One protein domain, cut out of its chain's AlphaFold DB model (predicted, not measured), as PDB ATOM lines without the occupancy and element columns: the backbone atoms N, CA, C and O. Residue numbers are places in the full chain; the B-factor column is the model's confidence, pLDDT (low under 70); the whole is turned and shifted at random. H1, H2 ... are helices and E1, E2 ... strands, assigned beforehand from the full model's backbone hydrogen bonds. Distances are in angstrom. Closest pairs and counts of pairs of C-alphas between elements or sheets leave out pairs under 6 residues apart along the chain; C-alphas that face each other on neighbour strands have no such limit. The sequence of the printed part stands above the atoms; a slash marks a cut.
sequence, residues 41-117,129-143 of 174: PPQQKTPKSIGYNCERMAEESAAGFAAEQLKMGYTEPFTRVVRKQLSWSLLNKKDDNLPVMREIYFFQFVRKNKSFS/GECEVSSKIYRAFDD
ATOM      1  N   PRO A  41     205.142 141.066 161.128       50.50
ATOM      2  CA  PRO A  41     205.833 141.506 159.933       50.50
ATOM      3  C   PRO A  41     205.467 142.969 159.636       50.50
ATOM      4  O   PRO A  41     204.418 143.465 160.087       50.50
ATOM      5  N   PRO A  42     206.346 143.688 158.918       58.66
ATOM      6  CA  PRO A  42     206.141 145.097 158.622       58.66
ATOM      7  C   PRO A  42     204.793 145.298 157.932       58.66
ATOM      8  O   PRO A  42     204.358 144.449 157.150       58.66
ATOM      9  N   GLN A  43     204.134 146.421 158.235       63.12
ATOM     10  CA  GLN A  43     202.863 146.781 157.611       63.12
ATOM     11  C   GLN A  43     202.998 146.660 156.091       63.12
ATOM     12  O   GLN A  43     203.814 147.346 155.471       63.12
ATOM     13  N   GLN A  44     202.186 145.795 155.493       66.94
ATOM     14  CA  GLN A  44     202.090 145.722 154.046       66.94
ATOM     15  C   GLN A  44     201.099 146.777 153.580       66.94
ATOM     16  O   GLN A  44     200.140 147.081 154.279       66.94
ATOM     17  N   LYS A  45     201.331 147.365 152.409       67.88
ATOM     18  CA  LYS A  45     200.367 148.270 151.782       67.88
ATOM     19  C   LYS A  45     200.033 147.721 150.414       67.88
ATOM     20  O   LYS A  45     200.950 147.433 149.640       67.88
ATOM     21  N   THR A  46     198.745 147.594 150.114       64.44
ATOM     22  CA  THR A  46     198.304 147.307 148.748       64.44
ATOM     23  C   THR A  46     198.866 148.400 147.826       64.44
ATOM     24  O   THR A  46     198.715 149.591 148.126       64.44
ATOM     25  N   PRO A  47     199.575 148.047 146.736       62.41
ATOM     26  CA  PRO A  47     200.143 149.034 145.831       62.41
ATOM     27  C   PRO A  47     199.081 150.009 145.313       62.41
ATOM     28  O   PRO A  47     198.035 149.598 144.813       62.41
ATOM     29  N   LYS A  48     199.375 151.317 145.363       60.97
ATOM     30  CA  LYS A  48     198.458 152.374 144.889       60.97
ATOM     31  C   LYS A  48     198.053 152.209 143.422       60.97
ATOM     32  O   LYS A  48     196.971 152.644 143.046       60.97
ATOM     33  N   SER A  49     198.898 151.569 142.611       45.69
ATOM     34  CA  SER A  49     198.622 151.236 141.206       45.69
ATOM     35  C   SER A  49     197.424 150.307 141.026       45.69
ATOM     36  O   SER A  49     196.851 150.260 139.942       45.69
ATOM     37  N   ILE A  50     197.045 149.579 142.077       56.00
ATOM     38  CA  ILE A  50     195.911 148.664 142.063       56.00
ATOM     39  C   ILE A  50     194.619 149.398 142.465       56.00
ATOM     40  O   ILE A  50     193.543 148.932 142.137       56.00
ATOM     41  N   GLY A  51     194.690 150.603 143.047       53.22
ATOM     42  CA  GLY A  51     193.572 151.558 143.107       53.22
ATOM     43  C   GLY A  51     192.384 151.197 144.012       53.22
ATOM     44  O   GLY A  51     191.424 151.964 144.053       53.22
ATOM     45  N   TYR A  52     192.433 150.079 144.740       67.25
ATOM     46  CA  TYR A  52     191.366 149.625 145.640       67.25
ATOM     47  C   TYR A  52     191.938 149.481 147.053       67.25
ATOM     48  O   TYR A  52     192.916 148.765 147.241       67.25
ATOM     49  N   ASN A  53     191.366 150.198 148.023       68.31
ATOM     50  CA  ASN A  53     191.692 150.072 149.444       68.31
ATOM     51  C   ASN A  53     190.388 149.776 150.197       68.31
ATOM     52  O   ASN A  53     189.512 150.642 150.255       68.31
ATOM     53  N   CYS A  54     190.258 148.571 150.756       79.88
ATOM     54  CA  CYS A  54     189.067 148.151 151.495       79.88
ATOM     55  C   CYS A  54     189.223 148.239 153.018       79.88
ATOM     56  O   CYS A  54     188.378 147.723 153.749       79.88
ATOM     57  N   GLU A  55     190.256 148.937 153.500       83.62
ATOM     58  CA  GLU A  55     190.536 149.180 154.919       83.62
ATOM     59  C   GLU A  55     189.320 149.729 155.667       83.62
ATOM     60  O   GLU A  55     188.974 149.212 156.726       83.62
ATOM     61  N   ARG A  56     188.620 150.718 155.096       85.06
ATOM     62  CA  ARG A  56     187.435 151.317 155.731       85.06
ATOM     63  C   ARG A  56     186.320 150.294 155.956       85.06
ATOM     64  O   ARG A  56     185.743 150.244 157.034       85.06
ATOM     65  N   MET A  57     186.041 149.462 154.955       85.06
ATOM     66  CA  MET A  57     185.010 148.427 155.065       85.06
ATOM     67  C   MET A  57     185.429 147.321 156.044       85.06
ATOM     68  O   MET A  57     184.612 146.804 156.806       85.06
ATOM     69  N   ALA A  58     186.717 146.970 156.049       86.38
ATOM     70  CA  ALA A  58     187.276 146.020 157.001       86.38
ATOM     71  C   ALA A  58     187.143 146.529 158.448       86.38
ATOM     72  O   ALA A  58     186.811 145.742 159.338       86.38
ATOM     73  N   GLU A  59     187.366 147.829 158.661       88.00
ATOM     74  CA  GLU A  59     187.215 148.498 159.952       88.00
ATOM     75  C   GLU A  59     185.757 148.539 160.404       88.00
ATOM     76  O   GLU A  59     185.479 148.149 161.531       88.00
ATOM     77  N   GLU A  60     184.828 148.970 159.543       87.12
ATOM     78  CA  GLU A  60     183.396 149.054 159.868       87.12
ATOM     79  C   GLU A  60     182.841 147.679 160.288       87.12
ATOM     80  O   GLU A  60     182.162 147.563 161.311       87.12
ATOM     81  N   SER A  61     183.219 146.617 159.568       85.88
ATOM     82  CA  SER A  61     182.875 145.230 159.911       85.88
ATOM     83  C   SER A  61     183.471 144.786 161.254       85.88
ATOM     84  O   SER A  61     182.766 144.261 162.121       85.88
ATOM     85  N   ALA A  62     184.765 145.042 161.472       87.00
ATOM     86  CA  ALA A  62     185.444 144.673 162.711       87.00
ATOM     87  C   ALA A  62     184.942 145.473 163.925       87.00
ATOM     88  O   ALA A  62     184.845 144.914 165.015       87.00
ATOM     89  N   ALA A  63     184.572 146.740 163.737       87.06
ATOM     90  CA  ALA A  63     184.003 147.593 164.772       87.06
ATOM     91  C   ALA A  63     182.606 147.115 165.186       87.06
ATOM     92  O   ALA A  63     182.328 147.034 166.381       87.06
ATOM     93  N   GLY A  64     181.753 146.754 164.219       86.06
ATOM     94  CA  GLY A  64     180.435 146.176 164.493       86.06
ATOM     95  C   GLY A  64     180.537 144.872 165.287       86.06
ATOM     96  O   GLY A  64     179.886 144.720 166.318       86.06
ATOM     97  N   PHE A  65     181.437 143.979 164.869       85.44
ATOM     98  CA  PHE A  65     181.707 142.738 165.593       85.44
ATOM     99  C   PHE A  65     182.254 142.988 167.007       85.44
ATOM    100  O   PHE A  65     181.790 142.381 167.970       85.44
ATOM    101  N   ALA A  66     183.217 143.902 167.161       85.06
ATOM    102  CA  ALA A  66     183.776 144.258 168.463       85.06
ATOM    103  C   ALA A  66     182.709 144.836 169.407       85.06
ATOM    104  O   ALA A  66     182.657 144.457 170.576       85.06
ATOM    105  N   ALA A  67     181.836 145.712 168.904       84.69
ATOM    106  CA  ALA A  67     180.736 146.278 169.679       84.69
ATOM    107  C   ALA A  67     179.760 145.193 170.163       84.69
ATOM    108  O   ALA A  67     179.336 145.230 171.320       84.69
ATOM    109  N   GLU A  68     179.457 144.200 169.321       84.50
ATOM    110  CA  GLU A  68     178.621 143.052 169.683       84.50
ATOM    111  C   GLU A  68     179.271 142.197 170.786       84.50
ATOM    112  O   GLU A  68     178.652 141.956 171.825       84.50
ATOM    113  N   GLN A  69     180.538 141.797 170.610       83.94
ATOM    114  CA  GLN A  69     181.257 140.955 171.580       83.94
ATOM    115  C   GLN A  69     181.444 141.652 172.935       83.94
ATOM    116  O   GLN A  69     181.271 141.041 173.991       83.94
ATOM    117  N   LEU A  70     181.740 142.954 172.918       81.81
ATOM    118  CA  LEU A  70     181.923 143.763 174.123       81.81
ATOM    119  C   LEU A  70     180.606 144.256 174.739       81.81
ATOM    120  O   LEU A  70     180.644 144.936 175.769       81.81
ATOM    121  N   LYS A  71     179.453 143.931 174.130       85.56
ATOM    122  CA  LYS A  71     178.115 144.392 174.542       85.56
ATOM    123  C   LYS A  71     178.054 145.914 174.706       85.56
ATOM    124  O   LYS A  71     177.532 146.431 175.696       85.56
ATOM    125  N   MET A  72     178.644 146.630 173.756       78.38
ATOM    126  CA  MET A  72     178.673 148.088 173.753       78.38
ATOM    127  C   MET A  72     177.316 148.650 173.329       78.38
ATOM    128  O   MET A  72     176.640 148.106 172.457       78.38
ATOM    129  N   GLY A  73     176.911 149.758 173.951       71.00
ATOM    130  CA  GLY A  73     175.746 150.509 173.494       71.00
ATOM    131  C   GLY A  73     176.037 151.209 172.165       71.00
ATOM    132  O   GLY A  73     177.167 151.624 171.922       71.00
ATOM    133  N   TYR A  74     175.008 151.411 171.338       61.25
ATOM    134  CA  TYR A  74     175.106 152.086 170.029       61.25
ATOM    135  C   TYR A  74     175.751 153.484 170.068       61.25
ATOM    136  O   TYR A  74     176.189 153.991 169.039       61.25
ATOM    137  N   THR A  75     175.790 154.123 171.236       69.31
ATOM    138  CA  THR A  75     176.326 155.472 171.440       69.31
ATOM    139  C   THR A  75     177.736 155.493 172.021       69.31
ATOM    140  O   THR A  75     178.280 156.578 172.210       69.31
ATOM    141  N   GLU A  76     178.332 154.339 172.334       72.50
ATOM    142  CA  GLU A  76     179.668 154.285 172.919       72.50
ATOM    143  C   GLU A  76     180.744 154.138 171.832       72.50
ATOM    144  O   GLU A  76     180.867 153.064 171.239       72.50
ATOM    145  N   PRO A  77     181.559 155.176 171.563       76.62
ATOM    146  CA  PRO A  77     182.645 155.058 170.606       76.62
ATOM    147  C   PRO A  77     183.868 154.379 171.234       76.62
ATOM    148  O   PRO A  77     184.164 154.532 172.423       76.62
ATOM    149  N   PHE A  78     184.654 153.698 170.402       84.69
ATOM    150  CA  PHE A  78     186.031 153.356 170.751       84.69
ATOM    151  C   PHE A  78     186.862 154.636 170.917       84.69
ATOM    152  O   PHE A  78     186.748 155.567 170.122       84.69
ATOM    153  N   THR A  79     187.717 154.693 171.941       85.25
ATOM    154  CA  THR A  79     188.588 155.852 172.199       85.25
ATOM    155  C   THR A  79     189.756 155.916 171.223       85.25
ATOM    156  O   THR A  79     190.249 157.000 170.917       85.25
ATOM    157  N   ARG A  80     190.210 154.762 170.726       84.75
ATOM    158  CA  ARG A  80     191.268 154.651 169.719       84.75
ATOM    159  C   ARG A  80     191.061 153.391 168.891       84.75
ATOM    160  O   ARG A  80     190.671 152.354 169.421       84.75
ATOM    161  N   VAL A  81     191.389 153.482 167.607       86.00
ATOM    162  CA  VAL A  81     191.453 152.335 166.698       86.00
ATOM    163  C   VAL A  81     192.848 152.288 166.087       86.00
ATOM    164  O   VAL A  81     193.278 153.247 165.439       86.00
ATOM    165  N   VAL A  82     193.571 151.196 166.326       84.62
ATOM    166  CA  VAL A  82     194.856 150.893 165.685       84.62
ATOM    167  C   VAL A  82     194.585 149.987 164.493       84.62
ATOM    168  O   VAL A  82     193.835 149.021 164.606       84.62
ATOM    169  N   ARG A  83     195.192 150.317 163.351       85.69
ATOM    170  CA  ARG A  83     194.959 149.654 162.065       85.69
ATOM    171  C   ARG A  83     196.291 149.201 161.495       85.69
ATOM    172  O   ARG A  83     197.219 150.004 161.393       85.69
ATOM    173  N   LYS A  84     196.386 147.933 161.102       83.12
ATOM    174  CA  LYS A  84     197.568 147.393 160.425       83.12
ATOM    175  C   LYS A  84     197.131 146.422 159.339       83.12
ATOM    176  O   LYS A  84     196.545 145.385 159.627       83.12
ATOM    177  N   GLN A  85     197.440 146.740 158.087       83.50
ATOM    178  CA  GLN A  85     197.316 145.773 157.005       83.50
ATOM    179  C   GLN A  85     198.453 144.752 157.142       83.50
ATOM    180  O   GLN A  85     199.636 145.094 157.072       83.50
ATOM    181  N   LEU A  86     198.073 143.500 157.392       77.75
ATOM    182  CA  LEU A  86     198.993 142.387 157.601       77.75
ATOM    183  C   LEU A  86     199.449 141.790 156.273       77.75
ATOM    184  O   LEU A  86     200.627 141.479 156.112       77.75
ATOM    185  N   SER A  87     198.528 141.634 155.320       78.44
ATOM    186  CA  SER A  87     198.857 141.072 154.012       78.44
ATOM    187  C   SER A  87     197.881 141.457 152.912       78.44
ATOM    188  O   SER A  87     196.740 141.840 153.181       78.44
ATOM    189  N   TRP A  88     198.306 141.263 151.666       82.06
ATOM    190  CA  TRP A  88     197.420 141.215 150.508       82.06
ATOM    191  C   TRP A  88     197.855 140.134 149.508       82.06
ATOM    192  O   TRP A  88     199.024 139.755 149.458       82.06
ATOM    193  N   SER A  89     196.917 139.628 148.708       77.12
ATOM    194  CA  SER A  89     197.194 138.661 147.638       77.12
ATOM    195  C   SER A  89     196.118 138.683 146.557       77.12
ATOM    196  O   SER A  89     194.942 138.852 146.867       77.12
ATOM    197  N   LEU A  90     196.491 138.425 145.305       76.31
ATOM    198  CA  LEU A  90     195.526 138.104 144.249       76.31
ATOM    199  C   LEU A  90     195.015 136.674 144.445       76.31
ATOM    200  O   LEU A  90     195.804 135.747 144.624       76.31
ATOM    201  N   LEU A  91     193.701 136.483 144.404       73.62
ATOM    202  CA  LEU A  91     193.089 135.162 144.463       73.62
ATOM    203  C   LEU A  91     192.944 134.582 143.057       73.62
ATOM    204  O   LEU A  91     192.691 135.302 142.092       73.62
ATOM    205  N   ASN A  92     192.998 133.252 142.950       77.88
ATOM    206  CA  ASN A  92     192.599 132.538 141.735       77.88
ATOM    207  C   ASN A  92     191.063 132.464 141.626       77.88
ATOM    208  O   ASN A  92     190.465 131.392 141.593       77.88
ATOM    209  N   LYS A  93     190.422 133.631 141.671       72.06
ATOM    210  CA  LYS A  93     188.977 133.831 141.592       72.06
ATOM    211  C   LYS A  93     188.725 135.088 140.766       72.06
ATOM    212  O   LYS A  93     189.494 136.048 140.840       72.06
ATOM    213  N   LYS A  94     187.637 135.076 139.998       74.00
ATOM    214  CA  LYS A  94     187.132 136.251 139.290       74.00
ATOM    215  C   LYS A  94     185.698 136.541 139.698       74.00
ATOM    216  O   LYS A  94     184.953 135.619 140.023       74.00
ATOM    217  N   ASP A  95     185.346 137.812 139.642       72.81
ATOM    218  CA  ASP A  95     183.995 138.329 139.816       72.81
ATOM    219  C   ASP A  95     183.752 139.360 138.712       72.81
ATOM    220  O   ASP A  95     184.573 140.258 138.531       72.81
ATOM    221  N   ASP A  96     182.728 139.157 137.882       74.00
ATOM    222  CA  ASP A  96     182.491 139.930 136.650       74.00
ATOM    223  C   ASP A  96     183.765 140.179 135.807       74.00
ATOM    224  O   ASP A  96     184.037 141.281 135.335       74.00
ATOM    225  N   ASN A  97     184.571 139.124 135.614       72.00
ATOM    226  CA  ASN A  97     185.869 139.118 134.911       72.00
ATOM    227  C   ASN A  97     187.013 139.905 135.566       72.00
ATOM    228  O   ASN A  97     188.120 139.937 135.019       72.00
ATOM    229  N   LEU A  98     186.798 140.469 136.746       72.50
ATOM    230  CA  LEU A  98     187.818 141.191 137.493       72.50
ATOM    231  C   LEU A  98     188.504 140.262 138.497       72.50
ATOM    232  O   LEU A  98     187.849 139.384 139.065       72.50
ATOM    233  N   PRO A  99     189.825 140.409 138.709       73.75
ATOM    234  CA  PRO A  99     190.524 139.619 139.710       73.75
ATOM    235  C   PRO A  99     190.003 139.971 141.102       73.75
ATOM    236  O   PRO A  99     189.830 141.146 141.431       73.75
ATOM    237  N   VAL A 100     189.792 138.946 141.923       76.44
ATOM    238  CA  VAL A 100     189.511 139.136 143.345       76.44
ATOM    239  C   VAL A 100     190.833 139.262 144.086       76.44
ATOM    240  O   VAL A 100     191.724 138.425 143.935       76.44
ATOM    241  N   MET A 101     190.968 140.297 144.898       78.56
ATOM    242  CA  MET A 101     192.062 140.447 145.846       78.56
ATOM    243  C   MET A 101     191.607 140.031 147.232       78.56
ATOM    244  O   MET A 101     190.434 140.105 147.565       78.56
ATOM    245  N   ARG A 102     192.553 139.606 148.053       80.44
ATOM    246  CA  ARG A 102     192.364 139.391 149.479       80.44
ATOM    247  C   ARG A 102     193.266 140.339 150.222       80.44
ATOM    248  O   ARG A 102     194.467 140.341 149.978       80.44
ATOM    249  N   GLU A 103     192.694 141.088 151.142       81.75
ATOM    250  CA  GLU A 103     193.388 141.956 152.076       81.75
ATOM    251  C   GLU A 103     193.085 141.479 153.495       81.75
ATOM    252  O   GLU A 103     191.970 141.062 153.810       81.75
ATOM    253  N   ILE A 104     194.098 141.494 154.354       82.31
ATOM    254  CA  ILE A 104     193.963 141.054 155.740       82.31
ATOM    255  C   ILE A 104     194.415 142.186 156.634       82.31
ATOM    256  O   ILE A 104     195.551 142.658 156.539       82.31
ATOM    257  N   TYR A 105     193.509 142.600 157.506       84.00
ATOM    258  CA  TYR A 105     193.681 143.735 158.386       84.00
ATOM    259  C   TYR A 105     193.565 143.287 159.829       84.00
ATOM    260  O   TYR A 105     192.635 142.579 160.212       84.00
ATOM    261  N   PHE A 106     194.501 143.748 160.639       85.00
ATOM    262  CA  PHE A 106     194.386 143.735 162.078       85.00
ATOM    263  C   PHE A 106     193.813 145.073 162.544       85.00
ATOM    264  O   PHE A 106     194.313 146.141 162.167       85.00
ATOM    265  N   PHE A 107     192.814 144.990 163.416       85.38
ATOM    266  CA  PHE A 107     192.238 146.120 164.122       85.38
ATOM    267  C   PHE A 107     192.326 145.884 165.621       85.38
ATOM    268  O   PHE A 107     191.895 144.843 166.111       85.38
ATOM    269  N   GLN A 108     192.836 146.867 166.352       86.44
ATOM    270  CA  GLN A 108     192.690 146.919 167.800       86.44
ATOM    271  C   GLN A 108     191.827 148.120 168.155       86.44
ATOM    272  O   GLN A 108     192.159 149.269 167.860       86.44
ATOM    273  N   PHE A 109     190.726 147.824 168.820       86.38
ATOM    274  CA  PHE A 109     189.759 148.762 169.338       86.38
ATOM    275  C   PHE A 109     190.020 148.965 170.823       86.38
ATOM    276  O   PHE A 109     189.991 148.021 171.611       86.38
ATOM    277  N   VAL A 110     190.295 150.200 171.218       84.62
ATOM    278  CA  VAL A 110     190.588 150.556 172.605       84.62
ATOM    279  C   VAL A 110     189.399 151.313 173.180       84.62
ATOM    280  O   VAL A 110     188.869 152.235 172.561       84.62
ATOM    281  N   ARG A 111     188.992 150.919 174.382       82.50
ATOM    282  CA  ARG A 111     188.075 151.620 175.282       82.50
ATOM    283  C   ARG A 111     188.873 152.100 176.494       82.50
ATOM    284  O   ARG A 111     189.957 151.588 176.756       82.50
ATOM    285  N   LYS A 112     188.304 153.035 177.266       77.38
ATOM    286  CA  LYS A 112     188.874 153.671 178.473       77.38
ATOM    287  C   LYS A 112     189.909 152.822 179.237       77.38
ATOM    288  O   LYS A 112     190.971 153.357 179.496       77.38
ATOM    289  N   ASN A 113     189.630 151.540 179.526       72.25
ATOM    290  CA  ASN A 113     190.570 150.598 180.166       72.25
ATOM    291  C   ASN A 113     190.519 149.160 179.591       72.25
ATOM    292  O   ASN A 113     190.795 148.210 180.315       72.25
ATOM    293  N   LYS A 114     190.065 148.963 178.348       77.38
ATOM    294  CA  LYS A 114     189.938 147.619 177.747       77.38
ATOM    295  C   LYS A 114     190.326 147.668 176.286       77.38
ATOM    296  O   LYS A 114     189.980 148.640 175.617       77.38
ATOM    297  N   SER A 115     190.990 146.634 175.785       80.75
ATOM    298  CA  SER A 115     191.262 146.531 174.354       80.75
ATOM    299  C   SER A 115     190.681 145.253 173.783       80.75
ATOM    300  O   SER A 115     190.692 144.207 174.422       80.75
ATOM    301  N   PHE A 116     190.160 145.364 172.572       82.06
ATOM    302  CA  PHE A 116     189.643 144.249 171.811       82.06
ATOM    303  C   PHE A 116     190.312 144.248 170.456       82.06
ATOM    304  O   PHE A 116     190.344 145.265 169.765       82.06
ATOM    305  N   SER A 117     190.859 143.106 170.080       82.00
ATOM    306  CA  SER A 117     191.555 142.943 168.818       82.00
ATOM    307  C   SER A 117     190.782 141.995 167.926       82.00
ATOM    308  O   SER A 117     190.393 140.910 168.349       82.00
ATOM    309  N   GLY A 129     183.460 150.811 141.889       52.03
ATOM    310  CA  GLY A 129     184.152 151.598 142.923       52.03
ATOM    311  C   GLY A 129     183.787 151.217 144.361       52.03
ATOM    312  O   GLY A 129     184.251 151.870 145.290       52.03
ATOM    313  N   GLU A 130     183.009 150.155 144.545       58.34
ATOM    314  CA  GLU A 130     182.635 149.619 145.846       58.34
ATOM    315  C   GLU A 130     183.443 148.347 146.113       58.34
ATOM    316  O   GLU A 130     183.616 147.501 145.233       58.34
ATOM    317  N   CYS A 131     183.972 148.220 147.330       67.12
ATOM    318  CA  CYS A 131     184.499 146.948 147.795       67.12
ATOM    319  C   CYS A 131     183.299 146.014 148.001       67.12
ATOM    320  O   CYS A 131     182.494 146.237 148.904       67.12
ATOM    321  N   GLU A 132     183.155 144.985 147.167       57.78
ATOM    322  CA  GLU A 132     182.148 143.945 147.385       57.78
ATOM    323  C   GLU A 132     182.700 142.966 148.428       57.78
ATOM    324  O   GLU A 132     183.533 142.111 148.136       57.78
ATOM    325  N   VAL A 133     182.326 143.186 149.690       54.94
ATOM    326  CA  VAL A 133     183.048 142.625 150.832       54.94
ATOM    327  C   VAL A 133     182.307 141.447 151.447       54.94
ATOM    328  O   VAL A 133     181.364 141.600 152.219       54.94
ATOM    329  N   SER A 134     182.833 140.246 151.201       63.84
ATOM    330  CA  SER A 134     182.720 139.154 152.171       63.84
ATOM    331  C   SER A 134     183.760 139.406 153.264       63.84
ATOM    332  O   SER A 134     184.857 138.853 153.224       63.84
ATOM    333  N   SER A 135     183.455 140.313 154.199       65.88
ATOM    334  CA  SER A 135     184.301 140.503 155.382       65.88
ATOM    335  C   SER A 135     183.983 139.394 156.360       65.88
ATOM    336  O   SER A 135     182.821 139.118 156.661       65.88
ATOM    337  N   LYS A 136     185.023 138.727 156.841       75.94
ATOM    338  CA  LYS A 136     184.891 137.743 157.908       75.94
ATOM    339  C   LYS A 136     185.872 138.088 159.002       75.94
ATOM    340  O   LYS A 136     187.066 138.257 158.747       75.94
ATOM    341  N   ILE A 137     185.363 138.129 160.226       79.50
ATOM    342  CA  ILE A 137     186.218 138.107 161.401       79.50
ATOM    343  C   ILE A 137     186.637 136.664 161.600       79.50
ATOM    344  O   ILE A 137     185.819 135.799 161.903       79.50
ATOM    345  N   TYR A 138     187.910 136.391 161.347       72.88
ATOM    346  CA  TYR A 138     188.430 135.032 161.446       72.88
ATOM    347  C   TYR A 138     189.085 134.764 162.801       72.88
ATOM    348  O   TYR A 138     189.306 133.606 163.152       72.88
ATOM    349  N   ARG A 139     189.408 135.819 163.564       70.25
ATOM    350  CA  ARG A 139     189.937 135.703 164.925       70.25
ATOM    351  C   ARG A 139     189.690 136.972 165.736       70.25
ATOM    352  O   ARG A 139     189.759 138.072 165.186       70.25
ATOM    353  N   ALA A 140     189.446 136.804 167.033       75.12
ATOM    354  CA  ALA A 140     189.240 137.892 167.979       75.12
ATOM    355  C   ALA A 140     189.806 137.559 169.362       75.12
ATOM    356  O   ALA A 140     189.926 136.382 169.712       75.12
ATOM    357  N   PHE A 141     190.175 138.596 170.108       77.38
ATOM    358  CA  PHE A 141     190.856 138.480 171.392       77.38
ATOM    359  C   PHE A 141     190.598 139.699 172.266       77.38
ATOM    360  O   PHE A 141     190.506 140.821 171.760       77.38
ATOM    361  N   ASP A 142     190.638 139.477 173.572       72.06
ATOM    362  CA  ASP A 142     190.741 140.542 174.557       72.06
ATOM    363  C   ASP A 142     192.224 140.838 174.852       72.06
ATOM    364  O   ASP A 142     193.064 139.939 174.853       72.06
ATOM    365  N   ASP A 143     192.544 142.109 175.093       63.91
ATOM    366  CA  ASP A 143     193.791 142.557 175.732       63.91
ATOM    367  C   ASP A 143     195.122 142.296 174.994       63.91
ATOM    368  O   ASP A 143     196.173 142.137 175.614       63.91
TER     369      ASP A 143
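AT A GLANCE: This is residues 41 to 117 and 129 to 143 of the 174 residues of an uncharacterized protein of Saccharibacter sp. EH611 (UniProt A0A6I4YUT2). A twisted antiparallel sheet, E1 - E2 - E3 - E4, curls round one helix, H1; the long hairpin of E1 and E2 makes the length. The printed part has 92 residues, ordered H1 E1 E2 E3 E4, class mixed, helices and strands, in two layers, H1 on one face of the sheet. It is only just compact, close to loose (radius of gyration of the C-alphas 14.7 A), spanning 45 by 28 by 21 A.

IN THESE COORDINATES: After residues 41 to 54, find C-alpha 55 at (190.536, 149.180, 154.919), where H1 starts, running 20.8 A to residue 69. E1, residues 80 to 95, 34.8 A, bends by 101 degrees at residue 92. E2, residues 98 to 111, runs 39.2 A; E3 is residues 114 to 117. E4, residues 134 to 142, ends at C-alpha 142 (190.741, 140.542, 174.557).

HOW THE PARTS SIT: H1 is on the sheet; its closest C-alphas to E4 are Ala 58 and Ser 135, 6.5 A. Every O i to N i+4 pair in H1 is within hydrogen-bond range. E1, E2 and E3 form a meander, successive antiparallel neighbours: see N 82 and O 108, 2.8 A, and N 109 and O 116, 2.8 A. For E3 and E4, see N 117 and O 141, 2.9 A.

THE WHOLE: Residues 118 to 128 are cut out, a gap of 28.3 A between C-alphas 117 and 129. Residues 41 to 53, 74 to 75, 129 to 135 and 143 have pLDDT under 70.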